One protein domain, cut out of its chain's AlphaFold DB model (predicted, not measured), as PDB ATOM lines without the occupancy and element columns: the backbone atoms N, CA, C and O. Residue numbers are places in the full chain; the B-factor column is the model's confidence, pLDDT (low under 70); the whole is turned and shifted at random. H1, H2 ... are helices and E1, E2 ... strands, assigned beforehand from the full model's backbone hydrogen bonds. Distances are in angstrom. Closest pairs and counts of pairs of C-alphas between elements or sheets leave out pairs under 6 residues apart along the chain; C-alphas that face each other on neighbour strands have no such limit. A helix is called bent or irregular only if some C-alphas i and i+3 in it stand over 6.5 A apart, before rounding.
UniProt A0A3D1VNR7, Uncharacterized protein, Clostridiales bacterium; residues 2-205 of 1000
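This is residues 2 to 205 of the 1000 residues of an uncharacterized protein of Clostridiales bacterium (UniProt A0A3D1VNR7). Eight mostly short helices make an uneven body, with the helical hairpin H1 and H2 at one end of its longest axis and a small strand hairpin, E1 and E2, at the opposite end. H4 and H5 lie in the middle; H4 packs on H1 with residues 68 to 75, and H5 packs on the helical hairpin H6 and H7, with H8 crossing H7. The printed part has 204 residues, with named elements in the order H1 to H8, E1, E2; the sheet E1 - E2 is antiparallel. The class is mostly helix, and the whole is compact, with a radius of gyration of the C-alphas of 18.4 A and spans of 59 by 41 by 25 A.

E1 is residues 191 to 193, and E2, residues 198 to 204, is 18.7 A long and ends with C-alpha 204 at (429.295, 446.356, 296.823). The longest helix by residues, H4, residues 58 to 75, spans 26.4 A. It is only just irregular, with C-alphas 67 and 70 6.9 A apart, and has a kink of 27 degrees near residue 69. H1, residues 2 to 13, is 16.8 A long and begins with C-alpha 2 at (417.050, 403.410, 293.946). H2 is residues 16 to 27, 15.9 A long; H3 is 39 to 46; H5 is 93 to 101; H6 is 130 to 140, 15.0 A; H7 is 143 to 152, 14.3 A. H8, residues 171 to 183, is 18.7 A long.

E1 and E2 are antiparallel, at 168 degrees, with N 193 and O 198 within hydrogen-bond range at 2.8 A, and N 191 and O 200 at 3.0 A. Both strands are apart from H1 to H7. H7 and H8 touch, about perpendicular at 76 degrees, the closest C-alphas being those of Ala 146 and Ile 176, 5.2 A. H6 and H7 touch as a hairpin at a shallow tilt of 9 degrees, opposite ways, with C-alphas of Pro 130 and Ile 149 closest at 5.3 A. H5 and H6, also a hairpin, touch with C-alphas of Phe 99 and Leu 133 closest at 5.9 A. H4 and H5 are close but not clearly touching, with C-alphas of Leu 65 and Met 98 closest at 6.4 A. H3 and H5 only just touch, with 3 pairs of C-alphas within 8 A, the closest those of Leu 43 and Lys 94, 6.5 A. H2 touches H3 with residues 26 to 27 alone, C-alphas of Phe 27 and Met 39 being closest at 4.6 A. H1 and H2 touch as a hairpin at a shallow tilt of 18 degrees, opposite ways, with C-alphas of Ala 10 and Thr 19 closest at 4.5 A. H4 touches H1 with residues 68 to 75 alone, C-alphas of Arg 4 and Leu 71 being closest at 4.9 A. Every O i to N i+4 pair is within hydrogen-bond range in H1, H3, H6, H7 and H8, against 7 of 8 in H2, 7 of 14 in H4 and 3 of 5 in H5.

The two C-alphas farthest apart, those of Lys 17 and Thr 205, are 59.2 A apart. The printed part has no cut. The links H2 to H3, H3 to H4, H4 to H5, H5 to H6 and H7 to H8 are long; residues 102 to 129, between H5 and H6, hold no named element. The mean pLDDT of the printed part is 91.5, and residue 205 is under 70.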
ATOM      1  N   HIS A   2     417.934 404.505 293.500       87.38
ATOM      2  CA  HIS A   2     417.050 403.410 293.946       87.38
ATOM      3  C   HIS A   2     415.792 403.896 294.692       87.38
ATOM      4  O   HIS A   2     414.687 403.457 294.386       87.38
ATOM      5  N   GLN A   3     415.950 404.861 295.603       92.25
ATOM      6  CA  GLN A   3     414.865 405.472 296.381       92.25
ATOM      7  C   GLN A   3     413.801 406.104 295.474       92.25
ATOM      8  O   GLN A   3     412.606 405.893 295.677       92.25
ATOM      9  N   ARG A   4     414.233 406.827 294.432       92.06
ATOM     10  CA  ARG A   4     413.346 407.451 293.439       92.06
ATOM     11  C   ARG A   4     412.536 406.408 292.674       92.06
ATOM     12  O   ARG A   4     411.325 406.553 292.560       92.06
ATOM     13  N   VAL A   5     413.181 405.346 292.185       92.19
ATOM     14  CA  VAL A   5     412.497 404.272 291.442       92.19
ATOM     15  C   VAL A   5     411.456 403.578 292.318       92.19
ATOM     16  O   VAL A   5     410.316 403.408 291.890       92.19
ATOM     17  N   LEU A   6     411.819 403.227 293.556       93.50
ATOM     18  CA  LEU A   6     410.897 402.585 294.494       93.50
ATOM     19  C   LEU A   6     409.706 403.493 294.834       93.50
ATOM     20  O   LEU A   6     408.575 403.021 294.894       93.50
ATOM     21  N   THR A   7     409.949 404.794 294.989       95.25
ATOM     22  CA  THR A   7     408.908 405.791 295.268       95.25
ATOM     23  C   THR A   7     407.941 405.959 294.105       95.25
ATOM     24  O   THR A   7     406.730 405.934 294.312       95.25
ATOM     25  N   LEU A   8     408.447 406.057 292.873       94.88
ATOM     26  CA  LEU A   8     407.599 406.124 291.681       94.88
ATOM     27  C   LEU A   8     406.756 404.853 291.530       94.88
ATOM     28  O   LEU A   8     405.560 404.940 291.268       94.88
ATOM     29  N   ALA A   9     407.344 403.675 291.764       95.12
ATOM     30  CA  ALA A   9     406.602 402.416 291.742       95.12
ATOM     31  C   ALA A   9     405.515 402.370 292.834       95.12
ATOM     32  O   ALA A   9     404.380 401.992 292.548       95.12
ATOM     33  N   ALA A  10     405.836 402.801 294.059       94.75
ATOM     34  CA  ALA A  10     404.890 402.878 295.173       94.75
ATOM     35  C   ALA A  10     403.713 403.816 294.861       94.75
ATOM     36  O   ALA A  10     402.560 403.453 295.102       94.75
ATOM     37  N   LYS A  11     404.004 404.993 294.290       93.62
ATOM     38  CA  LYS A  11     403.002 405.982 293.881       93.62
ATOM     39  C   LYS A  11     402.115 405.467 292.751       93.62
ATOM     40  O   LYS A  11     400.915 405.672 292.802       93.62
ATOM     41  N   CYS A  12     402.668 404.780 291.749       94.06
ATOM     42  CA  CYS A  12     401.873 404.230 290.645       94.06
ATOM     43  C   CYS A  12     400.942 403.086 291.078       94.06
ATOM     44  O   CYS A  12     399.886 402.905 290.477       94.06
ATOM     45  N   ILE A  13     401.335 402.296 292.085       94.12
ATOM     46  CA  ILE A  13     400.482 401.236 292.647       94.12
ATOM     47  C   ILE A  13     399.330 401.830 293.467       94.12
ATOM     48  O   ILE A  13     398.230 401.283 293.431       94.12
ATOM     49  N   ASP A  14     399.601 402.915 294.199       92.12
ATOM     50  CA  ASP A  14     398.642 403.696 294.993       92.12
ATOM     51  C   ASP A  14     397.674 402.847 295.837       92.12
ATOM     52  O   ASP A  14     396.448 402.990 295.799       92.12
ATOM     53  N   ALA A  15     398.237 401.898 296.586       90.75
ATOM     54  CA  ALA A  15     397.486 401.008 297.457       90.75
ATOM     55  C   ALA A  15     398.240 400.832 298.774       90.75
ATOM     56  O   ALA A  15     399.352 400.300 298.780       90.75
ATOM     57  N   GLU A  16     397.617 401.227 299.890       91.38
ATOM     58  CA  GLU A  16     398.240 401.313 301.222       91.38
ATOM     59  C   GLU A  16     399.107 400.093 301.574       91.38
ATOM     60  O   GLU A  16     400.261 400.248 301.976       91.38
ATOM     61  N   LYS A  17     398.591 398.879 301.329       93.00
ATOM     62  CA  LYS A  17     399.274 397.597 301.587       93.00
ATOM     63  C   LYS A  17     400.680 397.502 300.975       93.00
ATOM     64  O   LYS A  17     401.525 396.794 301.518       93.00
ATOM     65  N   TYR A  18     400.919 398.158 299.843       92.50
ATOM     66  CA  TYR A  18     402.190 398.126 299.116       92.50
ATOM     67  C   TYR A  18     402.922 399.463 299.210       92.50
ATOM     68  O   TYR A  18     404.112 399.492 299.516       92.50
ATOM     69  N   THR A  19     402.202 400.568 299.010       95.38
ATOM     70  CA  THR A  19     402.766 401.917 298.992       95.38
ATOM     71  C   THR A  19     403.377 402.285 300.339       95.38
ATOM     72  O   THR A  19     404.528 402.715 300.382       95.38
ATOM     73  N   LYS A  20     402.661 402.061 301.452       95.31
ATOM     74  CA  LYS A  20     403.141 402.474 302.775       95.31
ATOM     75  C   LYS A  20     404.428 401.736 303.177       95.31
ATOM     76  O   LYS A  20     405.394 402.422 303.492       95.31
ATOM     77  N   PRO A  21     404.532 400.390 303.118       95.44
ATOM     78  CA  PRO A  21     405.782 399.712 303.467       95.44
ATOM     79  C   PRO A  21     406.977 400.107 302.591       95.44
ATOM     80  O   PRO A  21     408.111 400.101 303.070       95.44
ATOM     81  N   TRP A  22     406.750 400.437 301.315       95.69
ATOM     82  CA  TRP A  22     407.820 400.845 300.401       95.69
ATOM     83  C   TRP A  22     408.308 402.263 300.691       95.69
ATOM     84  O   TRP A  22     409.516 402.479 300.749       95.69
ATOM     85  N   LEU A  23     407.399 403.210 300.938       96.00
ATOM     86  CA  LEU A  23     407.780 404.565 301.348       96.00
ATOM     87  C   LEU A  23     408.384 404.573 302.760       96.00
ATOM     88  O   LEU A  23     409.432 405.180 302.961       96.00
ATOM     89  N   ASP A  24     407.834 403.801 303.704       94.81
ATOM     90  CA  ASP A  24     408.466 403.572 305.009       94.81
ATOM     91  C   ASP A  24     409.905 403.077 304.835       94.81
ATOM     92  O   ASP A  24     410.797 403.548 305.531       94.81
ATOM     93  N   PHE A  25     410.156 402.144 303.908       95.44
ATOM     94  CA  PHE A  25     411.510 401.675 303.631       95.44
ATOM     95  C   PHE A  25     412.407 402.797 303.103       95.44
ATOM     96  O   PHE A  25     413.521 402.921 303.596       95.44
ATOM     97  N   VAL A  26     411.949 403.623 302.153       95.69
ATOM     98  CA  VAL A  26     412.735 404.741 301.587       95.69
ATOM     99  C   VAL A  26     413.210 405.711 302.671       95.69
ATOM    100  O   VAL A  26     414.372 406.118 302.661       95.69
ATOM    101  N   PHE A  27     412.340 406.057 303.618       94.12
ATOM    102  CA  PHE A  27     412.641 407.055 304.646       94.12
ATOM    103  C   PHE A  27     413.260 406.475 305.921       94.12
ATOM    104  O   PHE A  27     413.906 407.205 306.671       94.12
ATOM    105  N   ARG A  28     413.128 405.167 306.158       93.12
ATOM    106  CA  ARG A  28     413.726 404.478 307.309       93.12
ATOM    107  C   ARG A  28     415.252 404.534 307.278       93.12
ATOM    108  O   ARG A  28     415.870 404.304 306.238       93.12
ATOM    109  N   TYR A  29     415.844 404.737 308.454       92.31
ATOM    110  CA  TYR A  29     417.281 404.605 308.687       92.31
ATOM    111  C   TYR A  29     417.828 403.260 308.188       92.31
ATOM    112  O   TYR A  29     417.230 402.204 308.408       92.31
ATOM    113  N   GLY A  30     418.982 403.289 307.527       91.62
ATOM    114  CA  GLY A  30     419.629 402.081 307.033       91.62
ATOM    115  C   GLY A  30     420.815 402.367 306.121       91.62
ATOM    116  O   GLY A  30     421.286 403.491 306.004       91.62
ATOM    117  N   ASN A  31     421.306 401.332 305.445       90.06
ATOM    118  CA  ASN A  31     422.472 401.421 304.558       90.06
ATOM    119  C   ASN A  31     422.138 401.912 303.133       90.06
ATOM    120  O   ASN A  31     422.939 401.736 302.216       90.06
ATOM    121  N   GLY A  32     420.925 402.424 302.911       87.62
ATOM    122  CA  GLY A  32     420.460 402.890 301.605       87.62
ATOM    123  C   GLY A  32     420.096 401.780 300.612       87.62
ATOM    124  O   GLY A  32     419.740 402.094 299.476       87.62
ATOM    125  N   THR A  33     420.183 400.498 300.999       85.75
ATOM    126  CA  THR A  33     419.969 399.361 300.082       85.75
ATOM    127  C   THR A  33     419.139 398.220 300.670       85.75
ATOM    128  O   THR A  33     418.102 397.897 300.101       85.75
ATOM    129  N   THR A  34     419.551 397.598 301.781       86.19
ATOM    130  CA  THR A  34     418.941 396.358 302.306       86.19
ATOM    131  C   THR A  34     418.217 396.523 303.639       86.19
ATOM    132  O   THR A  34     417.267 395.786 303.897       86.19
ATOM    133  N   THR A  35     418.622 397.472 304.488       89.19
ATOM    134  CA  THR A  35     418.031 397.664 305.831       89.19
ATOM    135  C   THR A  35     417.048 398.839 305.917       89.19
ATOM    136  O   THR A  35     416.195 398.852 306.807       89.19
ATOM    137  N   GLY A  36     417.120 399.781 304.971       82.50
ATOM    138  CA  GLY A  36     416.301 400.997 304.887       82.50
ATOM    139  C   GLY A  36     417.006 402.089 304.073       82.50
ATOM    140  O   GLY A  36     418.235 402.161 304.073       82.50
ATOM    141  N   GLY A  37     416.235 402.889 303.334       83.81
ATOM    142  CA  GLY A  37     416.652 403.831 302.288       83.81
ATOM    143  C   GLY A  37     417.209 405.180 302.755       83.81
ATOM    144  O   GLY A  37     417.507 406.006 301.897       83.81
ATOM    145  N   ASN A  38     417.376 405.365 304.065       93.50
ATOM    146  CA  ASN A  38     418.121 406.411 304.776       93.50
ATOM    147  C   ASN A  38     417.754 407.882 304.500       93.50
ATOM    148  O   ASN A  38     418.480 408.771 304.942       93.50
ATOM    149  N   MET A  39     416.638 408.172 303.820       93.75
ATOM    150  CA  MET A  39     416.317 409.556 303.437       93.75
ATOM    151  C   MET A  39     416.100 410.490 304.635       93.75
ATOM    152  O   MET A  39     416.603 411.608 304.602       93.75
ATOM    153  N   ASN A  40     415.432 410.049 305.711       91.69
ATOM    154  CA  ASN A  40     415.266 410.900 306.900       91.69
ATOM    155  C   ASN A  40     416.609 411.260 307.536       91.69
ATOM    156  O   ASN A  40     416.802 412.397 307.950       91.69
ATOM    157  N   ASN A  41     417.554 410.318 307.585       92.12
ATOM    158  CA  ASN A  41     418.871 410.594 308.147       92.12
ATOM    159  C   ASN A  41     419.627 411.631 307.318       92.12
ATOM    160  O   ASN A  41     420.223 412.546 307.869       92.12
ATOM    161  N   LEU A  42     419.567 411.513 305.988       93.56
ATOM    162  CA  LEU A  42     420.207 412.474 305.092       93.56
ATOM    163  C   LEU A  42     419.623 413.880 305.279       93.56
ATOM    164  O   LEU A  42     420.378 414.832 305.425       93.56
ATOM    165  N   LEU A  43     418.292 413.995 305.341       93.25
ATOM    166  CA  LEU A  43     417.593 415.273 305.508       93.25
ATOM    167  C   LEU A  43     417.797 415.920 306.884       93.25
ATOM    168  O   LEU A  43     417.668 417.134 306.995       93.25
ATOM    169  N   ILE A  44     418.062 415.137 307.933       91.94
ATOM    170  CA  ILE A  44     418.092 415.628 309.320       91.94
ATOM    171  C   ILE A  44     419.511 415.737 309.874       91.94
ATOM    172  O   ILE A  44     419.803 416.698 310.583       91.94
ATOM    173  N   GLU A  45     420.391 414.788 309.569       90.31
ATOM    174  CA  GLU A  45     421.739 414.710 310.146       90.31
ATOM    175  C   GLU A  45     422.836 415.126 309.171       90.31
ATOM    176  O   GLU A  45     423.758 415.838 309.575       90.31
ATOM    177  N   SER A  46     422.753 414.660 307.919       92.56
ATOM    178  CA  SER A  46     423.820 414.849 306.927       92.56
ATOM    179  C   SER A  46     423.754 416.201 306.232       92.56
ATOM    180  O   SER A  46     424.801 416.788 305.990       92.56
ATOM    181  N   ILE A  47     422.547 416.686 305.923       94.56
ATOM    182  CA  ILE A  47     422.351 418.060 305.465       94.56
ATOM    183  C   ILE A  47     422.424 418.976 306.689       94.56
ATOM    184  O   ILE A  47     421.749 418.758 307.708       94.56
ATOM    185  N   ASP A  48     423.281 419.985 306.617       94.19
ATOM    186  CA  ASP A  48     423.387 420.994 307.659       94.19
ATOM    187  C   ASP A  48     422.171 421.941 307.652       94.19
ATOM    188  O   ASP A  48     421.175 421.735 306.958       94.19
ATOM    189  N   ARG A  49     422.187 422.957 308.512       93.44
ATOM    190  CA  ARG A  49     421.079 423.921 308.590       93.44
ATOM    191  C   ARG A  49     421.091 424.966 307.468       93.44
ATOM    192  O   ARG A  49     420.079 425.633 307.290       93.44
ATOM    193  N   ASP A  50     422.194 425.085 306.734       95.44
ATOM    194  CA  ASP A  50     422.360 426.007 305.606       95.44
ATOM    195  C   ASP A  50     422.017 425.331 304.264       95.44
ATOM    196  O   ASP A  50     421.966 425.990 303.224       95.44
ATOM    197  N   GLY A  51     421.708 424.030 304.286       95.44
ATOM    198  CA  GLY A  51     421.278 423.248 303.130       95.44
ATOM    199  C   GLY A  51     422.411 422.521 302.409       95.44
ATOM    200  O   GLY A  51     422.180 421.989 301.323       95.44
ATOM    201  N   MET A  52     423.615 422.469 302.986       95.25
ATOM    202  CA  MET A  52     424.757 421.770 302.393       95.25
ATOM    203  C   MET A  52     424.817 420.322 302.877       95.25
ATOM    204  O   MET A  52     424.547 420.026 304.040       95.25
ATOM    205  N   GLY A  53     425.164 419.402 301.979       94.06
ATOM    206  CA  GLY A  53     425.543 418.040 302.342       94.06
ATOM    207  C   GLY A  53     426.952 417.982 302.944       94.06
ATOM    208  O   GLY A  53     427.663 418.979 303.070       94.06
ATOM    209  N   ASN A  54     427.392 416.777 303.292       91.69
ATOM    210  CA  ASN A  54     428.637 416.550 304.028       91.69
ATOM    211  C   ASN A  54     429.869 416.315 303.131       91.69
ATOM    212  O   ASN A  54     430.753 415.542 303.495       91.69
ATOM    213  N   GLU A  55     429.926 416.963 301.965       92.75
ATOM    214  CA  GLU A  55     430.987 416.746 300.964       92.75
ATOM    215  C   GLU A  55     432.073 417.834 300.966       92.75
ATOM    216  O   GLU A  55     433.021 417.734 300.195       92.75
ATOM    217  N   ALA A  56     431.958 418.873 301.803       93.56
ATOM    218  CA  ALA A  56     432.742 420.116 301.733       93.56
ATOM    219  C   ALA A  56     432.551 420.886 300.414       93.56
ATOM    220  O   ALA A  56     431.990 421.972 300.412       93.56
ATOM    221  N   ALA A  57     432.965 420.319 299.283       96.31
ATOM    222  CA  ALA A  57     433.046 420.974 297.984       96.31
ATOM    223  C   ALA A  57     431.666 421.395 297.423       96.31
ATOM    224  O   ALA A  57     430.781 420.539 297.278       96.31
ATOM    225  N   PRO A  58     431.472 422.677 297.040       96.69
ATOM    226  CA  PRO A  58     430.252 423.154 296.387       96.69
ATOM    227  C   PRO A  58     429.823 422.326 295.169       96.69
ATOM    228  O   PRO A  58     428.640 421.999 295.045       96.69
ATOM    229  N   ASP A  59     430.763 421.897 294.316       93.62
ATOM    230  CA  ASP A  59     430.464 421.047 293.148       93.62
ATOM    231  C   ASP A  59     429.711 419.773 293.552       93.62
ATOM    232  O   ASP A  59     428.683 419.423 292.965       93.62
ATOM    233  N   TYR A  60     430.196 419.093 294.590       94.62
ATOM    234  CA  TYR A  60     429.601 417.856 295.085       94.62
ATOM    235  C   TYR A  60     428.276 418.110 295.802       94.62
ATOM    236  O   TYR A  60     427.299 417.399 295.553       94.62
ATOM    237  N   ASN A  61     428.207 419.163 296.618       95.44
ATOM    238  CA  ASN A  61     426.983 419.563 297.309       95.44
ATOM    239  C   ASN A  61     425.848 419.926 296.338       95.44
ATOM    240  O   ASN A  61     424.707 419.501 296.542       95.44
ATOM    241  N   SER A  62     426.145 420.581 295.210       94.38
ATOM    242  CA  SER A  62     425.156 420.884 294.159       94.38
ATOM    243  C   SER A  62     424.481 419.624 293.574       94.38
ATOM    244  O   SER A  62     423.327 419.640 293.115       94.38
ATOM    245  N   GLY A  63     425.187 418.488 293.620       93.31
ATOM    246  CA  GLY A  63     424.696 417.191 293.178       93.31
ATOM    247  C   GLY A  63     423.613 416.605 294.086       93.31
ATOM    248  O   GLY A  63     422.779 415.839 293.602       93.31
ATOM    249  N   TRP A  64     423.569 416.962 295.372       94.75
ATOM    250  CA  TRP A  64     422.616 416.383 296.326       94.75
ATOM    251  C   TRP A  64     421.173 416.740 295.969       94.75
ATOM    252  O   TRP A  64     420.362 415.845 295.718       94.75
ATOM    253  N   LEU A  65     420.871 418.037 295.842       95.50
ATOM    254  CA  LEU A  65     419.536 418.491 295.446       95.50
ATOM    255  C   LEU A  65     419.162 417.966 294.056       95.50
ATOM    256  O   LEU A  65     418.066 417.440 293.871       95.50
ATOM    257  N   SER A  66     420.106 418.006 293.108       92.19
ATOM    258  CA  SER A  66     419.908 417.478 291.748       92.19
ATOM    259  C   SER A  66     419.484 415.995 291.748       92.19
ATOM    260  O   SER A  66     418.728 415.560 290.882       92.19
ATOM    261  N   ASN A  67     419.938 415.205 292.730       90.75
ATOM    262  CA  ASN A  67     419.565 413.799 292.883       90.75
ATOM    263  C   ASN A  67     418.262 413.583 293.672       90.75
ATOM    264  O   ASN A  67     417.587 412.569 293.461       90.75
ATOM    265  N   PHE A  68     417.914 414.495 294.584       93.50
ATOM    266  CA  PHE A  68     416.722 414.400 295.432       93.50
ATOM    267  C   PHE A  68     415.471 414.986 294.777       93.50
ATOM    268  O   PHE A  68     414.374 414.507 295.057       93.50
ATOM    269  N   ILE A  69     415.611 415.960 293.876       94.69
ATOM    270  CA  ILE A  69     414.473 416.734 293.367       94.69
ATOM    271  C   ILE A  69     413.402 415.856 292.712       94.69
ATOM    272  O   ILE A  69     412.237 415.923 293.084       94.69
ATOM    273  N   GLY A  70     413.798 414.901 291.866       92.81
ATOM    274  CA  GLY A  70     412.842 414.011 291.205       92.81
ATOM    275  C   GLY A  70     412.158 412.998 292.136       92.81
ATOM    276  O   GLY A  70     411.205 412.343 291.715       92.81
ATOM    277  N   LEU A  71     412.662 412.804 293.362       94.50
ATOM    278  CA  LEU A  71     411.971 412.080 294.435       94.50
ATOM    279  C   LEU A  71     410.963 413.012 295.130       94.50
ATOM    280  O   LEU A  71     409.818 412.613 295.330       94.50
ATOM    281  N   ALA A  72     411.380 414.239 295.449       95.81
ATOM    282  CA  ALA A  72     410.553 415.246 296.109       95.81
ATOM    283  C   ALA A  72     409.336 415.643 295.257       95.81
ATOM    284  O   ALA A  72     408.212 415.558 295.736       95.81
ATOM    285  N   GLU A  73     409.527 415.957 293.973       93.81
ATOM    286  CA  GLU A  73     408.444 416.270 293.026       93.81
ATOM    287  C   GLU A  73     407.433 415.123 292.898       93.81
ATOM    288  O   GLU A  73     406.228 415.336 292.772       93.81
ATOM    289  N   ALA A  74     407.906 413.872 292.960       93.38
ATOM    290  CA  ALA A  74     407.021 412.715 292.922       93.38
ATOM    291  C   ALA A  74     406.141 412.627 294.178       93.38
ATOM    292  O   ALA A  74     405.018 412.134 294.087       93.38
ATOM    293  N   LEU A  75     406.622 413.092 295.330       95.56
ATOM    294  CA  LEU A  75     405.911 413.044 296.609       95.56
ATOM    295  C   LEU A  75     405.152 414.333 296.937       95.56
ATOM    296  O   LEU A  75     404.305 414.308 297.831       95.56
ATOM    297  N   HIS A  76     405.410 415.422 296.216       95.06
ATOM    298  CA  HIS A  76     404.798 416.714 296.486       95.06
ATOM    299  C   HIS A  76     403.271 416.655 296.376       95.06
ATOM    300  O   HIS A  76     402.725 416.203 295.364       95.06
ATOM    301  N   GLY A  77     402.582 417.047 297.452       92.19
ATOM    302  CA  GLY A  77     401.121 416.991 297.551       92.19
ATOM    303  C   GLY A  77     400.509 415.582 297.481       92.19
ATOM    304  O   GLY A  77     399.286 415.446 297.448       92.19
ATOM    305  N   TYR A  78     401.320 414.519 297.450       94.81
ATOM    306  CA  TYR A  78     400.830 413.144 297.399       94.81
ATOM    307  C   TYR A  78     400.476 412.638 298.802       94.81
ATOM    308  O   TYR A  78     401.283 412.679 299.735       94.81
ATOM    309  N   THR A  79     399.267 412.094 298.922       94.94
ATOM    310  CA  THR A  79     398.805 411.316 300.072       94.94
ATOM    311  C   THR A  79     398.476 409.910 299.608       94.94
ATOM    312  O   THR A  79     397.828 409.745 298.572       94.94
ATOM    313  N   ILE A  80     398.881 408.899 300.374       93.25
ATOM    314  CA  ILE A  80     398.535 407.511 300.048       93.25
ATOM    315  C   ILE A  80     397.011 407.381 300.021       93.25
ATOM    316  O   ILE A  80     396.347 407.782 300.982       93.25
ATOM    317  N   LYS A  81     396.476 406.804 298.940       90.00
ATOM    318  CA  LYS A  81     395.039 406.609 298.741       90.00
ATOM    319  C   LYS A  81     394.331 406.065 299.981       90.00
ATOM    320  O   LYS A  81     394.795 405.110 300.600       90.00
ATOM    321  N   ASP A  82     393.185 406.671 300.290       89.06
ATOM    322  CA  ASP A  82     392.324 406.354 301.436       89.06
ATOM    323  C   ASP A  82     392.999 406.557 302.816       89.06
ATOM    324  O   ASP A  82     392.507 406.069 303.833       89.06
ATOM    325  N   THR A  83     394.099 407.323 302.881       89.88
ATOM    326  CA  THR A  83     394.803 407.695 304.121       89.88
ATOM    327  C   THR A  83     395.170 409.189 304.149       89.88
ATOM    328  O   THR A  83     395.046 409.886 303.147       89.88
ATOM    329  N   ASN A  84     395.703 409.665 305.283       89.06
ATOM    330  CA  ASN A  84     396.299 411.004 305.424       89.06
ATOM    331  C   ASN A  84     397.839 410.968 305.521       89.06
ATOM    332  O   ASN A  84     398.452 411.899 306.038       89.06
ATOM    333  N   ILE A  85     398.477 409.871 305.103       91.62
ATOM    334  CA  ILE A  85     399.932 409.710 305.217       91.62
ATOM    335  C   ILE A  85     400.608 410.402 304.029       91.62
ATOM    336  O   ILE A  85     400.318 410.073 302.875       91.62
ATOM    337  N   SER A  86     401.542 411.311 304.319       92.94
ATOM    338  CA  SER A  86     402.365 412.019 303.335       92.94
ATOM    339  C   SER A  86     403.853 411.892 303.669       92.94
ATOM    340  O   SER A  86     404.230 411.779 304.836       92.94
ATOM    341  N   TYR A  87     404.686 411.917 302.630       94.69
ATOM    342  CA  TYR A  87     406.151 411.922 302.708       94.69
ATOM    343  C   TYR A  87     406.729 413.122 301.942       94.69
ATOM    344  O   TYR A  87     407.808 413.036 301.357       94.69
ATOM    345  N   ASP A  88     405.973 414.219 301.880       95.25
ATOM    346  CA  ASP A  88     406.363 415.413 301.142       95.25
ATOM    347  C   ASP A  88     407.635 416.040 301.736       95.25
ATOM    348  O   ASP A  88     407.661 416.499 302.882       95.25
ATOM    349  N   MET A  89     408.701 416.040 300.936       95.62
ATOM    350  CA  MET A  89     410.016 416.538 301.326       95.62
ATOM    351  C   MET A  89     410.068 418.067 301.392       95.62
ATOM    352  O   MET A  89     410.903 418.598 302.120       95.62
ATOM    353  N   PHE A  90     409.174 418.776 300.694       96.06
ATOM    354  CA  PHE A  90     409.116 420.244 300.708       96.06
ATOM    355  C   PHE A  90     408.682 420.809 302.073       96.06
ATOM    356  O   PHE A  90     408.899 421.978 302.364       96.06
ATOM    357  N   ASN A  91     408.155 419.969 302.969       93.62
ATOM    358  CA  ASN A  91     407.866 420.362 304.351       93.62
ATOM    359  C   ASN A  91     409.098 420.314 305.273       93.62
ATOM    360  O   ASN A  91     408.999 420.661 306.449       93.62
ATOM    361  N   ASN A  92     410.255 419.855 304.784       94.88
ATOM    362  CA  ASN A  92     411.477 419.794 305.577       94.88
ATOM    363  C   ASN A  92     412.300 421.093 305.413       94.88
ATOM    364  O   ASN A  92     412.717 421.398 304.293       94.88
ATOM    365  N   PRO A  93     412.612 421.827 306.500       94.75
ATOM    366  CA  PRO A  93     413.329 423.104 306.410       94.75
ATOM    367  C   PRO A  93     414.731 422.979 305.809       94.75
ATOM    368  O   PRO A  93     415.136 423.807 305.001       94.75
ATOM    369  N   LYS A  94     415.464 421.905 306.117       95.38
ATOM    370  CA  LYS A  94     416.797 421.681 305.545       95.38
ATOM    371  C   LYS A  94     416.728 421.387 304.050       95.38
ATOM    372  O   LYS A  94     417.588 421.843 303.306       95.38
ATOM    373  N   PHE A  95     415.679 420.695 303.596       96.75
ATOM    374  CA  PHE A  95     415.428 420.504 302.165       96.75
ATOM    375  C   PHE A  95     415.086 421.826 301.461       96.75
ATOM    376  O   PHE A  95     415.622 422.087 300.386       96.75
ATOM    377  N   LYS A  96     414.266 422.692 302.080       96.75
ATOM    378  CA  LYS A  96     413.997 424.057 301.585       96.75
ATOM    379  C   LYS A  96     415.293 424.859 301.401       96.75
ATOM    380  O   LYS A  96     415.491 425.471 300.349       96.75
ATOM    381  N   LYS A  97     416.214 424.790 302.368       95.69
ATOM    382  CA  LYS A  97     417.514 425.485 302.316       95.69
ATOM    383  C   LYS A  97     418.411 425.058 301.155       95.69
ATOM    384  O   LYS A  97     419.105 425.901 300.587       95.69
ATOM    385  N   MET A  98     418.351 423.790 300.733       97.25
ATOM    386  CA  MET A  98     419.170 423.284 299.622       97.25
ATOM    387  C   MET A  98     418.968 424.066 298.314       97.25
ATOM    388  O   MET A  98     419.865 424.096 297.476       97.25
ATOM    389  N   PHE A  99     417.804 424.689 298.110       97.38
ATOM    390  CA  PHE A  99     417.510 425.417 296.874       97.38
ATOM    391  C   PHE A  99     418.307 426.719 296.737       97.38
ATOM    392  O   PHE A  99     418.737 427.037 295.633       97.38
ATOM    393  N   LEU A 100     418.546 427.441 297.840       94.62
ATOM    394  CA  LEU A 100     419.314 428.696 297.834       94.62
ATOM    395  C   LEU A 100     420.785 428.512 298.206       94.62
ATOM    396  O   LEU A 100     421.578 429.402 297.923       94.62
ATOM    397  N   CYS A 101     421.173 427.380 298.802       94.50
ATOM    398  CA  CYS A 101     422.524 427.199 299.343       94.50
ATOM    399  C   CYS A 101     423.645 427.490 298.324       94.50
ATOM    400  O   CYS A 101     424.603 428.179 298.655       94.50
ATOM    401  N   MET A 102     423.497 427.056 297.064       95.69
ATOM    402  CA  MET A 102     424.475 427.338 296.003       95.69
ATOM    403  C   MET A 102     424.445 428.797 295.539       95.69
ATOM    404  O   MET A 102     425.471 429.326 295.131       95.69
ATOM    405  N   TYR A 103     423.281 429.452 295.594       95.31
ATOM    406  CA  TYR A 103     423.155 430.864 295.231       95.31
ATOM    407  C   TYR A 103     423.776 431.771 296.301       95.31
ATOM    408  O   TYR A 103     424.448 432.744 295.977       95.31
ATOM    409  N   ASN A 104     423.673 431.390 297.577       94.25
ATOM    410  CA  ASN A 104     424.338 432.083 298.685       94.25
ATOM    411  C   ASN A 104     425.875 432.030 298.604       94.25
ATOM    412  O   ASN A 104     426.546 432.823 299.262       94.25
ATOM    413  N   LEU A 105     426.439 431.120 297.802       95.25
ATOM    414  CA  LEU A 105     427.873 431.061 297.515       95.25
ATOM    415  C   LEU A 105     428.288 431.905 296.301       95.25
ATOM    416  O   LEU A 105     429.475 431.936 295.988       95.25
ATOM    417  N   VAL A 106     427.360 432.578 295.613       92.12
ATOM    418  CA  VAL A 106     427.708 433.426 294.467       92.12
ATOM    419  C   VAL A 106     428.463 434.667 294.947       92.12
ATOM    420  O   VAL A 106     427.988 435.416 295.807       92.12
ATOM    421  N   ILE A 107     429.645 434.892 294.384       89.06
ATOM    422  CA  ILE A 107     430.521 436.043 294.614       89.06
ATOM    423  C   ILE A 107     430.752 436.747 293.284       89.06
ATOM    424  O   ILE A 107     430.926 436.075 292.266       89.06
ATOM    425  N   SER A 108     430.750 438.086 293.304       79.00
ATOM    426  CA  SER A 108     430.998 438.910 292.118       79.00
ATOM    427  C   SER A 108     430.209 438.419 290.895       79.00
ATOM    428  O   SER A 108     430.750 438.273 289.818       79.00
ATOM    429  N   ASP A 109     428.930 438.085 291.077       77.75
ATOM    430  CA  ASP A 109     427.973 437.652 290.038       77.75
ATOM    431  C   ASP A 109     428.225 436.279 289.381       77.75
ATOM    432  O   ASP A 109     427.269 435.557 289.101       77.75
ATOM    433  N   ILE A 110     429.478 435.882 289.143       86.75
ATOM    434  CA  ILE A 110     429.810 434.724 288.292       86.75
ATOM    435  C   ILE A 110     430.643 433.641 288.984       86.75
ATOM    436  O   ILE A 110     430.919 432.599 288.378       86.75
ATOM    437  N   PHE A 111     431.061 433.854 290.234       91.62
ATOM    438  CA  PHE A 111     431.921 432.915 290.950       91.62
ATOM    439  C   PHE A 111     431.179 432.154 292.034       91.62
ATOM    440  O   PHE A 111     430.384 432.699 292.784       91.62
ATOM    441  N   THR A 112     431.530 430.883 292.164       95.06
ATOM    442  CA  THR A 112     431.367 430.080 293.372       95.06
ATOM    443  C   THR A 112     432.781 429.777 293.880       95.06
ATOM    444  O   THR A 112     433.588 429.308 293.060       95.06
ATOM    445  N   PRO A 113     433.097 430.019 295.171       94.94
ATOM    446  CA  PRO A 113     434.396 429.714 295.767       94.94
ATOM    447  C   PRO A 113     434.861 428.298 295.445       94.94
ATOM    448  O   PRO A 113     434.090 427.340 295.556       94.94
ATOM    449  N   LYS A 114     436.137 428.147 295.081       94.56
ATOM    450  CA  LYS A 114     436.737 426.853 294.705       94.56
ATOM    451  C   LYS A 114     437.113 425.993 295.918       94.56
ATOM    452  O   LYS A 114     438.182 425.401 295.951       94.56
ATOM    453  N   ILE A 115     436.216 425.920 296.901       96.31
ATOM    454  CA  ILE A 115     436.391 425.133 298.125       96.31
ATOM    455  C   ILE A 115     436.475 423.644 297.765       96.31
ATOM    456  O   ILE A 115     435.575 423.103 297.110       96.31
ATOM    457  N   GLY A 116     437.530 422.971 298.227       95.31
ATOM    458  CA  GLY A 116     437.749 421.543 297.986       95.31
ATOM    459  C   GLY A 116     437.817 421.170 296.499       95.31
ATOM    460  O   GLY A 116     438.248 421.952 295.652       95.31
ATOM    461  N   ASP A 117     437.335 419.970 296.167       95.00
ATOM    462  CA  ASP A 117     437.272 419.433 294.801       95.00
ATOM    463  C   ASP A 117     436.217 420.164 293.911       95.00
ATOM    464  O   ASP A 117     435.299 419.531 293.375       95.00
ATOM    465  N   THR A 118     436.339 421.484 293.715       94.12
ATOM    466  CA  THR A 118     435.380 422.332 292.972       94.12
ATOM    467  C   THR A 118     436.004 422.978 291.737       94.12
ATOM    468  O   THR A 118     436.935 423.765 291.840       94.12
ATOM    469  N   SER A 119     435.463 422.662 290.556       89.81
ATOM    470  CA  SER A 119     435.824 423.191 289.232       89.81
ATOM    471  C   SER A 119     437.341 423.364 288.984       89.81
ATOM    472  O   SER A 119     438.142 422.554 289.454       89.81
ATOM    473  N   GLN A 120     437.713 424.333 288.147       89.44
ATOM    474  CA  GLN A 120     439.065 424.703 287.724       89.44
ATOM    475  C   GLN A 120     439.565 425.937 288.505       89.44
ATOM    476  O   GLN A 120     438.760 426.699 289.043       89.44
ATOM    477  N   THR A 121     440.883 426.129 288.572       93.88
ATOM    478  CA  THR A 121     441.549 427.176 289.370       93.88
ATOM    479  C   THR A 121     441.289 428.557 288.768       93.88
ATOM    480  O   THR A 121     441.659 428.807 287.622       93.88
ATOM    481  N   GLY A 122     440.644 429.450 289.520       89.56
ATOM    482  CA  GLY A 122     440.349 430.834 289.109       89.56
ATOM    483  C   GLY A 122     439.284 431.008 288.018       89.56
ATOM    484  O   GLY A 122     438.900 432.135 287.729       89.56
ATOM    485  N   ASP A 123     438.775 429.924 287.423       90.12
ATOM    486  CA  ASP A 123     437.738 429.996 286.385       90.12
ATOM    487  C   ASP A 123     436.354 430.295 286.986       90.12
ATOM    488  O   ASP A 123     435.999 429.785 288.053       90.12
ATOM    489  N   ALA A 124     435.523 431.077 286.303       90.44
ATOM    490  CA  ALA A 124     434.193 431.435 286.785       90.44
ATOM    491  C   ALA A 124     433.213 430.259 286.653       90.44
ATOM    492  O   ALA A 124     433.186 429.539 285.655       90.44
ATOM    493  N   ILE A 125     432.378 430.057 287.675       90.00
ATOM    494  CA  ILE A 125     431.260 429.110 287.617       90.00
ATOM    495  C   ILE A 125     430.191 429.513 288.625       90.00
ATOM    496  O   ILE A 125     430.500 429.833 289.772       90.00
ATOM    497  N   VAL A 126     428.929 429.388 288.230       92.81
ATOM    498  CA  VAL A 126     427.796 429.452 289.149       92.81
ATOM    499  C   VAL A 126     427.149 428.078 289.223       92.81
ATOM    500  O   VAL A 126     426.745 427.514 288.208       92.81
ATOM    501  N   LEU A 127     427.076 427.522 290.434       94.44
ATOM    502  CA  LEU A 127     426.491 426.197 290.672       94.44
ATOM    503  C   LEU A 127     424.996 426.238 291.001       94.44
ATOM    504  O   LEU A 127     424.331 425.196 290.996       94.44
ATOM    505  N   ALA A 128     424.455 427.427 291.269       94.31
ATOM    506  CA  ALA A 128     423.022 427.639 291.396       94.31
ATOM    507  C   ALA A 128     422.329 427.417 290.044       94.31
ATOM    508  O   ALA A 128     422.829 427.823 288.997       94.31
ATOM    509  N   LYS A 129     421.168 426.753 290.061       93.62
ATOM    510  CA  LYS A 129     420.441 426.374 288.841       93.62
ATOM    511  C   LYS A 129     419.072 427.056 288.810       93.62
ATOM    512  O   LYS A 129     418.263 426.752 289.693       93.62
ATOM    513  N   PRO A 130     418.775 427.892 287.795       93.12
ATOM    514  CA  PRO A 130     417.481 428.559 287.663       93.12
ATOM    515  C   PRO A 130     416.283 427.604 287.729       93.12
ATOM    516  O   PRO A 130     415.327 427.900 288.432       93.12
ATOM    517  N   ASP A 131     416.356 426.421 287.107       93.69
ATOM    518  CA  ASP A 131     415.252 425.443 287.119       93.69
ATOM    519  C   ASP A 131     414.926 424.912 288.529       93.69
ATOM    520  O   ASP A 131     413.762 424.692 288.877       93.69
ATOM    521  N   LEU A 132     415.947 424.717 289.375       96.50
ATOM    522  CA  LEU A 132     415.739 424.278 290.758       96.50
ATOM    523  C   LEU A 132     415.142 425.412 291.596       96.50
ATOM    524  O   LEU A 132     414.207 425.181 292.358       96.50
ATOM    525  N   LEU A 133     415.641 426.636 291.421       97.31
ATOM    526  CA  LEU A 133     415.086 427.820 292.078       97.31
ATOM    527  C   LEU A 133     413.637 428.073 291.648       97.31
ATOM    528  O   LEU A 133     412.807 428.394 292.492       97.31
ATOM    529  N   LEU A 134     413.313 427.866 290.368       96.56
ATOM    530  CA  LEU A 134     411.953 427.963 289.841       96.56
ATOM    531  C   LEU A 134     411.029 426.961 290.526       96.56
ATOM    532  O   LEU A 134     409.945 427.332 290.963       96.56
ATOM    533  N   THR A 135     411.491 425.721 290.693       96.06
ATOM    534  CA  THR A 135     410.740 424.690 291.421       96.06
ATOM    535  C   THR A 135     410.436 425.141 292.853       96.06
ATOM    536  O   THR A 135     409.308 425.014 293.320       96.06
ATOM    537  N   ALA A 136     411.417 425.717 293.552       97.19
ATOM    538  CA  ALA A 136     411.203 426.256 294.894       97.19
ATOM    539  C   ALA A 136     410.249 427.458 294.903       97.19
ATOM    540  O   ALA A 136     409.381 427.534 295.770       97.19
ATOM    541  N   TYR A 137     410.365 428.366 293.934       97.56
ATOM    542  CA  TYR A 137     409.468 429.513 293.802       97.56
ATOM    543  C   TYR A 137     408.015 429.076 293.582       97.56
ATOM    544  O   TYR A 137     407.108 429.609 294.214       97.56
ATOM    545  N   GLU A 138     407.782 428.062 292.748       95.31
ATOM    546  CA  GLU A 138     406.443 427.515 292.514       95.31
ATOM    547  C   GLU A 138     405.845 426.844 293.759       95.31
ATOM    548  O   GLU A 138     404.630 426.904 293.955       95.31
ATOM    549  N   VAL A 139     406.681 426.224 294.599       95.69
ATOM    550  CA  VAL A 139     406.240 425.526 295.816       95.69
ATOM    551  C   VAL A 139     406.030 426.479 296.993       95.69
ATOM    552  O   VAL A 139     405.013 426.386 297.678       95.69
ATOM    553  N   TYR A 140     406.985 427.372 297.253       95.69
ATOM    554  CA  TYR A 140     406.991 428.219 298.449       95.69
ATOM    555  C   TYR A 140     406.429 429.620 298.199       95.69
ATOM    556  O   TYR A 140     405.864 430.213 299.111       95.69
ATOM    557  N   GLY A 141     406.556 430.151 296.979       94.62
ATOM    558  CA  GLY A 141     406.129 431.511 296.641       94.62
ATOM    559  C   GLY A 141     406.994 432.624 297.243       94.62
ATOM    560  O   GLY A 141     406.595 433.784 297.188       94.62
ATOM    561  N   ASP A 142     408.160 432.300 297.816       94.88
ATOM    562  CA  ASP A 142     409.039 433.299 298.431       94.88
ATOM    563  C   ASP A 142     409.778 434.115 297.356       94.88
ATOM    564  O   ASP A 142     410.478 433.562 296.500       94.88
ATOM    565  N   TYR A 143     409.685 435.445 297.437       94.69
ATOM    566  CA  TYR A 143     410.253 436.379 296.454       94.69
ATOM    567  C   TYR A 143     411.780 436.263 296.297       94.69
ATOM    568  O   TYR A 143     412.316 436.601 295.244       94.69
ATOM    569  N   VAL A 144     412.495 435.747 297.303       93.88
ATOM    570  CA  VAL A 144     413.951 435.527 297.235       93.88
ATOM    571  C   VAL A 144     414.336 434.554 296.113       93.88
ATOM    572  O   VAL A 144     415.373 434.726 295.476       93.88
ATOM    573  N   TYR A 145     413.487 433.567 295.803       97.19
ATOM    574  CA  TYR A 145     413.723 432.673 294.668       97.19
ATOM    575  C   TYR A 145     413.512 433.405 293.340       97.19
ATOM    576  O   TYR A 145     414.309 433.224 292.424       97.19
ATOM    577  N   ALA A 146     412.495 434.269 293.238       94.75
ATOM    578  CA  ALA A 146     412.284 435.113 292.060       94.75
ATOM    579  C   ALA A 146     413.468 436.067 291.829       94.75
ATOM    580  O   ALA A 146     413.949 436.177 290.703       94.75
ATOM    581  N   GLN A 147     413.982 436.679 292.898       92.31
ATOM    582  CA  GLN A 147     415.191 437.504 292.893       92.31
ATOM    583  C   GLN A 147     416.418 436.733 292.395       92.31
ATOM    584  O   GLN A 147     417.075 437.189 291.461       92.31
ATOM    585  N   ALA A 148     416.682 435.544 292.944       93.69
ATOM    586  CA  ALA A 148     417.805 434.709 292.522       93.69
ATOM    587  C   ALA A 148     417.684 434.252 291.058       93.69
ATOM    588  O   ALA A 148     418.658 434.277 290.310       93.69
ATOM    589  N   ILE A 149     416.483 433.860 290.617       94.19
ATOM    590  CA  ILE A 149     416.224 433.492 289.217       94.19
ATOM    591  C   ILE A 149     416.472 434.685 288.296       94.19
ATOM    592  O   ILE A 149     417.147 434.540 287.281       94.19
ATOM    593  N   TYR A 150     415.915 435.850 288.633       88.12
ATOM    594  CA  TYR A 150     416.065 437.062 287.839       88.12
ATOM    595  C   TYR A 150     417.536 437.459 287.699       88.12
ATOM    596  O   TYR A 150     417.975 437.784 286.598       88.12
ATOM    597  N   ASP A 151     418.293 437.380 288.792       86.62
ATOM    598  CA  ASP A 151     419.717 437.695 288.823       86.62
ATOM    599  C   ASP A 151     420.550 436.727 287.969       86.62
ATOM    600  O   ASP A 151     421.229 437.161 287.041       86.62
ATOM    601  N   LEU A 152     420.403 435.411 288.177       86.62
ATOM    602  CA  LEU A 152     421.109 434.388 287.388       86.62
ATOM    603  C   LEU A 152     420.781 434.435 285.895       86.62
ATOM    604  O   LEU A 152     421.574 433.994 285.064       86.62
ATOM    605  N   MET A 153     419.591 434.920 285.554       82.44
ATOM    606  CA  MET A 153     419.136 435.064 284.177       82.44
ATOM    607  C   MET A 153     419.453 436.442 283.594       82.44
ATOM    608  O   MET A 153     419.023 436.732 282.479       82.44
ATOM    609  N   GLU A 154     420.174 437.299 284.322       78.88
ATOM    610  CA  GLU A 154     420.518 438.663 283.906       78.88
ATOM    611  C   GLU A 154     419.273 439.472 283.482       78.88
ATOM    612  O   GLU A 154     419.274 440.210 282.496       78.88
ATOM    613  N   GLY A 155     418.152 439.260 284.176       78.94
ATOM    614  CA  GLY A 155     416.847 439.844 283.871       78.94
ATOM    615  C   GLY A 155     416.122 439.259 282.647       78.94
ATOM    616  O   GLY A 155     414.986 439.649 282.358       78.94
ATOM    617  N   LYS A 156     416.713 438.300 281.923       76.31
ATOM    618  CA  LYS A 156     416.132 437.651 280.729       76.31
ATOM    619  C   LYS A 156     415.185 436.512 281.111       76.31
ATOM    620  O   LYS A 156     415.411 435.346 280.795       76.31
ATOM    621  N   VAL A 157     414.079 436.847 281.772       82.06
ATOM    622  CA  VAL A 157     413.104 435.847 282.246       82.06
ATOM    623  C   VAL A 157     412.206 435.263 281.143       82.06
ATOM    624  O   VAL A 157     411.478 434.311 281.396       82.06
ATOM    625  N   SER A 158     412.259 435.772 279.907       80.44
ATOM    626  CA  SER A 158     411.402 435.318 278.795       80.44
ATOM    627  C   SER A 158     411.654 433.874 278.344       80.44
ATOM    628  O   SER A 158     410.809 433.278 277.679       80.44
ATOM    629  N   SER A 159     412.819 433.307 278.669       80.62
ATOM    630  CA  SER A 159     413.157 431.903 278.395       80.62
ATOM    631  C   SER A 159     412.642 430.939 279.470       80.62
ATOM    632  O   SER A 159     412.671 429.725 279.267       80.62
ATOM    633  N   ILE A 160     412.144 431.462 280.594       87.50
ATOM    634  CA  ILE A 160     411.720 430.680 281.752       87.50
ATOM    635  C   ILE A 160     410.258 430.287 281.590       87.50
ATOM    636  O   ILE A 160     409.402 431.125 281.316       87.50
ATOM    637  N   ASN A 161     409.957 429.009 281.782       91.50
ATOM    638  CA  ASN A 161     408.597 428.493 281.735       91.50
ATOM    639  C   ASN A 161     408.397 427.495 282.869       91.50
ATOM    640  O   ASN A 161     409.300 426.718 283.176       91.50
ATOM    641  N   SER A 162     407.196 427.478 283.444       91.81
ATOM    642  CA  SER A 162     406.766 426.388 284.319       91.81
ATOM    643  C   SER A 162     406.766 425.045 283.578       91.81
ATOM    644  O   SER A 162     406.851 424.973 282.348       91.81
ATOM    645  N   GLY A 163     406.599 423.953 284.328       86.25
ATOM    646  CA  GLY A 163     406.510 422.611 283.756       86.25
ATOM    647  C   GLY A 163     405.422 422.462 282.678       86.25
ATOM    648  O   GLY A 163     404.375 423.105 282.718       86.25
ATOM    649  N   ILE A 164     405.633 421.532 281.740       85.88
ATOM    650  CA  ILE A 164     404.759 421.287 280.570       85.88
ATOM    651  C   ILE A 164     403.306 420.896 280.905       85.88
ATOM    652  O   ILE A 164     402.457 420.845 280.018       85.88
ATOM    653  N   PHE A 165     403.024 420.574 282.167       85.94
ATOM    654  CA  PHE A 165     401.692 420.221 282.661       85.94
ATOM    655  C   PHE A 165     400.951 421.415 283.286       85.94
ATOM    656  O   PHE A 165     399.763 421.302 283.596       85.94
ATOM    657  N   THR A 166     401.624 422.553 283.464       88.50
ATOM    658  CA  THR A 166     401.038 423.788 283.989       88.50
ATOM    659  C   THR A 166     400.215 424.472 282.903       88.50
ATOM    660  O   THR A 166     400.641 424.608 281.757       88.50
ATOM    661  N   LYS A 167     399.008 424.922 283.252       87.69
ATOM    662  CA  LYS A 167     398.185 425.738 282.353       87.69
ATOM    663  C   LYS A 167     398.821 427.128 282.226       87.69
ATOM    664  O   LYS A 167     398.948 427.805 283.240       87.69
ATOM    665  N   ASN A 168     399.136 427.550 280.999       90.62
ATOM    666  CA  ASN A 168     399.836 428.806 280.680       90.62
ATOM    667  C   ASN A 168     401.218 428.888 281.365       90.62
ATOM    668  O   ASN A 168     401.409 429.718 282.259       90.62
ATOM    669  N   PRO A 169     402.165 427.999 281.014       89.88
ATOM    670  CA  PRO A 169     403.465 427.911 281.683       89.88
ATOM    671  C   PRO A 169     404.304 429.198 281.590       89.88
ATOM    672  O   PRO A 169     405.162 429.428 282.438       89.88
ATOM    673  N   GLU A 170     404.026 430.063 280.617       92.25
ATOM    674  CA  GLU A 170     404.639 431.382 280.446       92.25
ATOM    675  C   GLU A 170     404.199 432.411 281.506       92.25
ATOM    676  O   GLU A 170     404.882 433.408 281.733       92.25
ATOM    677  N   ALA A 171     403.081 432.182 282.209       90.69
ATOM    678  CA  ALA A 171     402.559 433.126 283.203       90.69
ATOM    679  C   ALA A 171     403.507 433.337 284.400       90.69
ATOM    680  O   ALA A 171     403.396 434.343 285.105       90.69
ATOM    681  N   ILE A 172     404.443 432.410 284.632       94.38
ATOM    682  CA  ILE A 172     405.446 432.514 285.696       94.38
ATOM    683  C   ILE A 172     406.393 433.701 285.493       94.38
ATOM    684  O   ILE A 172     406.813 434.323 286.465       94.38
ATOM    685  N   GLN A 173     406.646 434.083 284.239       90.50
ATOM    686  CA  GLN A 173     407.504 435.213 283.880       90.50
ATOM    687  C   GLN A 173     406.944 436.517 284.455       90.50
ATOM    688  O   GLN A 173     407.662 437.281 285.093       90.50
ATOM    689  N   GLY A 174     405.633 436.733 284.295       85.44
ATOM    690  CA  GLY A 174     404.945 437.907 284.833       85.44
ATOM    691  C   GLY A 174     404.924 437.944 286.362       85.44
ATOM    692  O   GLY A 174     404.992 439.026 286.933       85.44
ATOM    693  N   LYS A 175     404.878 436.782 287.030       92.81
ATOM    694  CA  LYS A 175     404.961 436.707 288.499       92.81
ATOM    695  C   LYS A 175     406.340 437.103 289.011       92.81
ATOM    696  O   LYS A 175     406.423 437.940 289.898       92.81
ATOM    697  N   ILE A 176     407.399 436.559 288.402       89.56
ATOM    698  CA  ILE A 176     408.777 436.926 288.741       89.56
ATOM    699  C   ILE A 176     408.954 438.437 288.577       89.56
ATOM    700  O   ILE A 176     409.384 439.100 289.509       89.56
ATOM    701  N   LEU A 177     408.555 439.002 287.432       86.06
ATOM    702  CA  LEU A 177     408.674 440.443 287.188       86.06
ATOM    703  C   LEU A 177     407.881 441.290 288.192       86.06
ATOM    704  O   LEU A 177     408.387 442.322 288.618       86.06
ATOM    705  N   ALA A 178     406.685 440.857 288.597       82.75
ATOM    706  CA  ALA A 178     405.893 441.558 289.608       82.75
ATOM    707  C   ALA A 178     406.559 441.536 290.995       82.75
ATOM    708  O   ALA A 178     406.542 442.547 291.695       82.75
ATOM    709  N   ASP A 179     407.182 440.419 291.383       89.06
ATOM    710  CA  ASP A 179     407.937 440.343 292.636       89.06
ATOM    711  C   ASP A 179     409.193 441.221 292.590       89.06
ATOM    712  O   ASP A 179     409.488 441.898 293.572       89.06
ATOM    713  N   ILE A 180     409.898 441.280 291.455       84.75
ATOM    714  CA  ILE A 180     411.028 442.207 291.276       84.75
ATOM    715  C   ILE A 180     410.560 443.666 291.317       84.75
ATOM    716  O   ILE A 180     411.216 444.496 291.937       84.75
ATOM    717  N   GLU A 181     409.418 443.992 290.707       81.00
ATOM    718  CA  GLU A 181     408.843 445.342 290.757       81.00
ATOM    719  C   GLU A 181     408.481 445.753 292.193       81.00
ATOM    720  O   GLU A 181     408.698 446.900 292.581       81.00
ATOM    721  N   TYR A 182     407.955 444.824 292.996       84.06
ATOM    722  CA  TYR A 182     407.495 445.112 294.354       84.06
ATOM    723  C   TYR A 182     408.613 445.071 295.410       84.06
ATOM    724  O   TYR A 182     408.684 445.957 296.264       84.06
ATOM    725  N   TYR A 183     409.471 444.047 295.380       82.69
ATOM    726  CA  TYR A 183     410.521 443.811 296.381       82.69
ATOM    727  C   TYR A 183     411.910 444.306 295.949       82.69
ATOM    728  O   TYR A 183     412.813 444.376 296.783       82.69
ATOM    729  N   GLY A 184     412.086 444.662 294.674       80.62
ATOM    730  CA  GLY A 184     413.372 445.027 294.080       80.62
ATOM    731  C   GLY A 184     414.179 443.821 293.590       80.62
ATOM    732  O   GLY A 184     413.859 442.663 293.870       80.62
ATOM    733  N   GLU A 185     415.258 444.094 292.855       82.25
ATOM    734  CA  GLU A 185     416.242 443.076 292.471       82.25
ATOM    735  C   GLU A 185     417.011 442.545 293.686       82.25
ATOM    736  O   GLU A 185     417.132 443.233 294.707       82.25
ATOM    737  N   TYR A 186     417.578 441.341 293.555       83.06
ATOM    738  CA  TYR A 186     418.472 440.796 294.571       83.06
ATOM    739  C   TYR A 186     419.593 441.792 294.884       83.06
ATOM    740  O   TYR A 186     420.240 442.324 293.985       83.06
ATOM    741  N   GLN A 187     419.821 442.032 296.172       76.19
ATOM    742  CA  GLN A 187     420.921 442.854 296.657       76.19
ATOM    743  C   GLN A 187     421.926 441.912 297.317       76.19
ATOM    744  O   GLN A 187     421.626 441.386 298.392       76.19
ATOM    745  N   PRO A 188     423.086 441.650 296.697       74.00
ATOM    746  CA  PRO A 188     424.088 440.765 297.270       74.00
ATOM    747  C   PRO A 188     424.618 441.356 298.571       74.00
ATOM    748  O   PRO A 188     425.277 442.393 298.573       74.00
ATOM    749  N   LYS A 189     424.321 440.687 299.683       82.12
ATOM    750  CA  LYS A 189     424.793 441.071 301.012       82.12
ATOM    751  C   LYS A 189     425.940 440.179 301.452       82.12
ATOM    752  O   LYS A 189     426.107 439.055 300.966       82.12
ATOM    753  N   SER A 190     426.716 440.691 302.396       92.00
ATOM    754  CA  SER A 190     427.557 439.854 303.245       92.00
ATOM    755  C   SER A 190     426.668 438.850 303.979       92.00
ATOM    756  O   SER A 190     425.546 439.179 304.359       92.00
ATOM    757  N   LEU A 191     427.150 437.628 304.182       93.88
ATOM    758  CA  LEU A 191     426.398 436.607 304.911       93.88
ATOM    759  C   LEU A 191     427.323 435.609 305.604       93.88
ATOM    760  O   LEU A 191     428.498 435.471 305.257       93.88
ATOM    761  N   THR A 192     426.762 434.872 306.560       95.12
ATOM    762  CA  THR A 192     427.425 433.753 307.236       95.12
ATOM    763  C   THR A 192     426.570 432.491 307.146       95.12
ATOM    764  O   THR A 192     425.402 432.475 307.529       95.12
ATOM    765  N   LEU A 193     427.166 431.422 306.622       95.69
ATOM    766  CA  LEU A 193     426.648 430.056 306.584       95.69
ATOM    767  C   LEU A 193     427.393 429.261 307.657       95.69
ATOM    768  O   LEU A 193     428.326 428.501 307.391       95.69
ATOM    769  N   SER A 194     427.055 429.534 308.915       93.44
ATOM    770  CA  SER A 194     427.785 429.037 310.085       93.44
ATOM    771  C   SER A 194     427.669 427.521 310.293       93.44
ATOM    772  O   SER A 194     428.469 426.960 311.038       93.44
ATOM    773  N   GLY A 195     426.675 426.870 309.683       93.44
ATOM    774  CA  GLY A 195     426.526 425.417 309.636       93.44
ATOM    775  C   GLY A 195     427.410 424.765 308.572       93.44
ATOM    776  O   GLY A 195     427.981 423.715 308.853       93.44
ATOM    777  N   TYR A 196     427.571 425.414 307.414       95.38
ATOM    778  CA  TYR A 196     428.489 424.979 306.352       95.38
ATOM    779  C   TYR A 196     429.954 425.322 306.659       95.38
ATOM    780  O   TYR A 196     430.877 424.646 306.206       95.38
ATOM    781  N   GLY A 197     430.173 426.370 307.452       95.31
ATOM    782  CA  GLY A 197     431.497 426.880 307.772       95.31
ATOM    783  C   GLY A 197     432.018 427.860 306.727       95.31
ATOM    784  O   GLY A 197     433.162 427.756 306.298       95.31
ATOM    785  N   PHE A 198     431.186 428.798 306.286       97.12
ATOM    786  CA  PHE A 198     431.570 429.807 305.303       97.12
ATOM    787  C   PHE A 198     431.016 431.174 305.692       97.12
ATOM    788  O   PHE A 198     429.866 431.286 306.102       97.12
ATOM    789  N   SER A 199     431.813 432.225 305.548       97.62
ATOM    790  CA  SER A 199     431.348 433.607 305.679       97.62
ATOM    791  C   SER A 199     431.934 434.461 304.571       97.62
ATOM    792  O   SER A 199     433.070 434.242 304.160       97.62
ATOM    793  N   VAL A 200     431.177 435.452 304.116       96.75
ATOM    794  CA  VAL A 200     431.589 436.376 303.059       96.75
ATOM    795  C   VAL A 200     431.194 437.798 303.427       96.75
ATOM    796  O   VAL A 200     430.083 438.030 303.905       96.75
ATOM    797  N   ILE A 201     432.106 438.738 303.193       95.12
ATOM    798  CA  ILE A 201     431.881 440.177 303.318       95.12
ATOM    799  C   ILE A 201     432.099 440.846 301.967       95.12
ATOM    800  O   ILE A 201     433.104 440.591 301.303       95.12
ATOM    801  N   LYS A 202     431.126 441.656 301.551       88.56
ATOM    802  CA  LYS A 202     431.057 442.266 300.222       88.56
ATOM    803  C   LYS A 202     430.931 443.778 300.358       88.56
ATOM    804  O   LYS A 202     429.887 444.270 300.794       88.56
ATOM    805  N   ASN A 203     431.954 444.521 299.938       84.38
ATOM    806  CA  ASN A 203     431.809 445.946 299.666       84.38
ATOM    807  C   ASN A 203     431.289 446.093 298.239       84.38
ATOM    808  O   ASN A 203     432.050 445.967 297.280       84.38
ATOM    809  N   ARG A 204     429.978 446.295 298.111       70.75
ATOM    810  CA  ARG A 204     429.295 446.356 296.823       70.75
ATOM    811  C   ARG A 204     428.343 447.541 296.797       70.75
ATOM    812  O   ARG A 204     427.502 447.677 297.683       70.75
ATOM    813  N   THR A 205     428.429 448.333 295.736       57.28
ATOM    814  CA  THR A 205     427.408 449.334 295.408       57.28
ATOM    815  C   THR A 205     426.560 448.802 294.274       57.28
ATOM    816  O   THR A 205     427.010 448.748 293.132       57.28
TER     817      THR A 205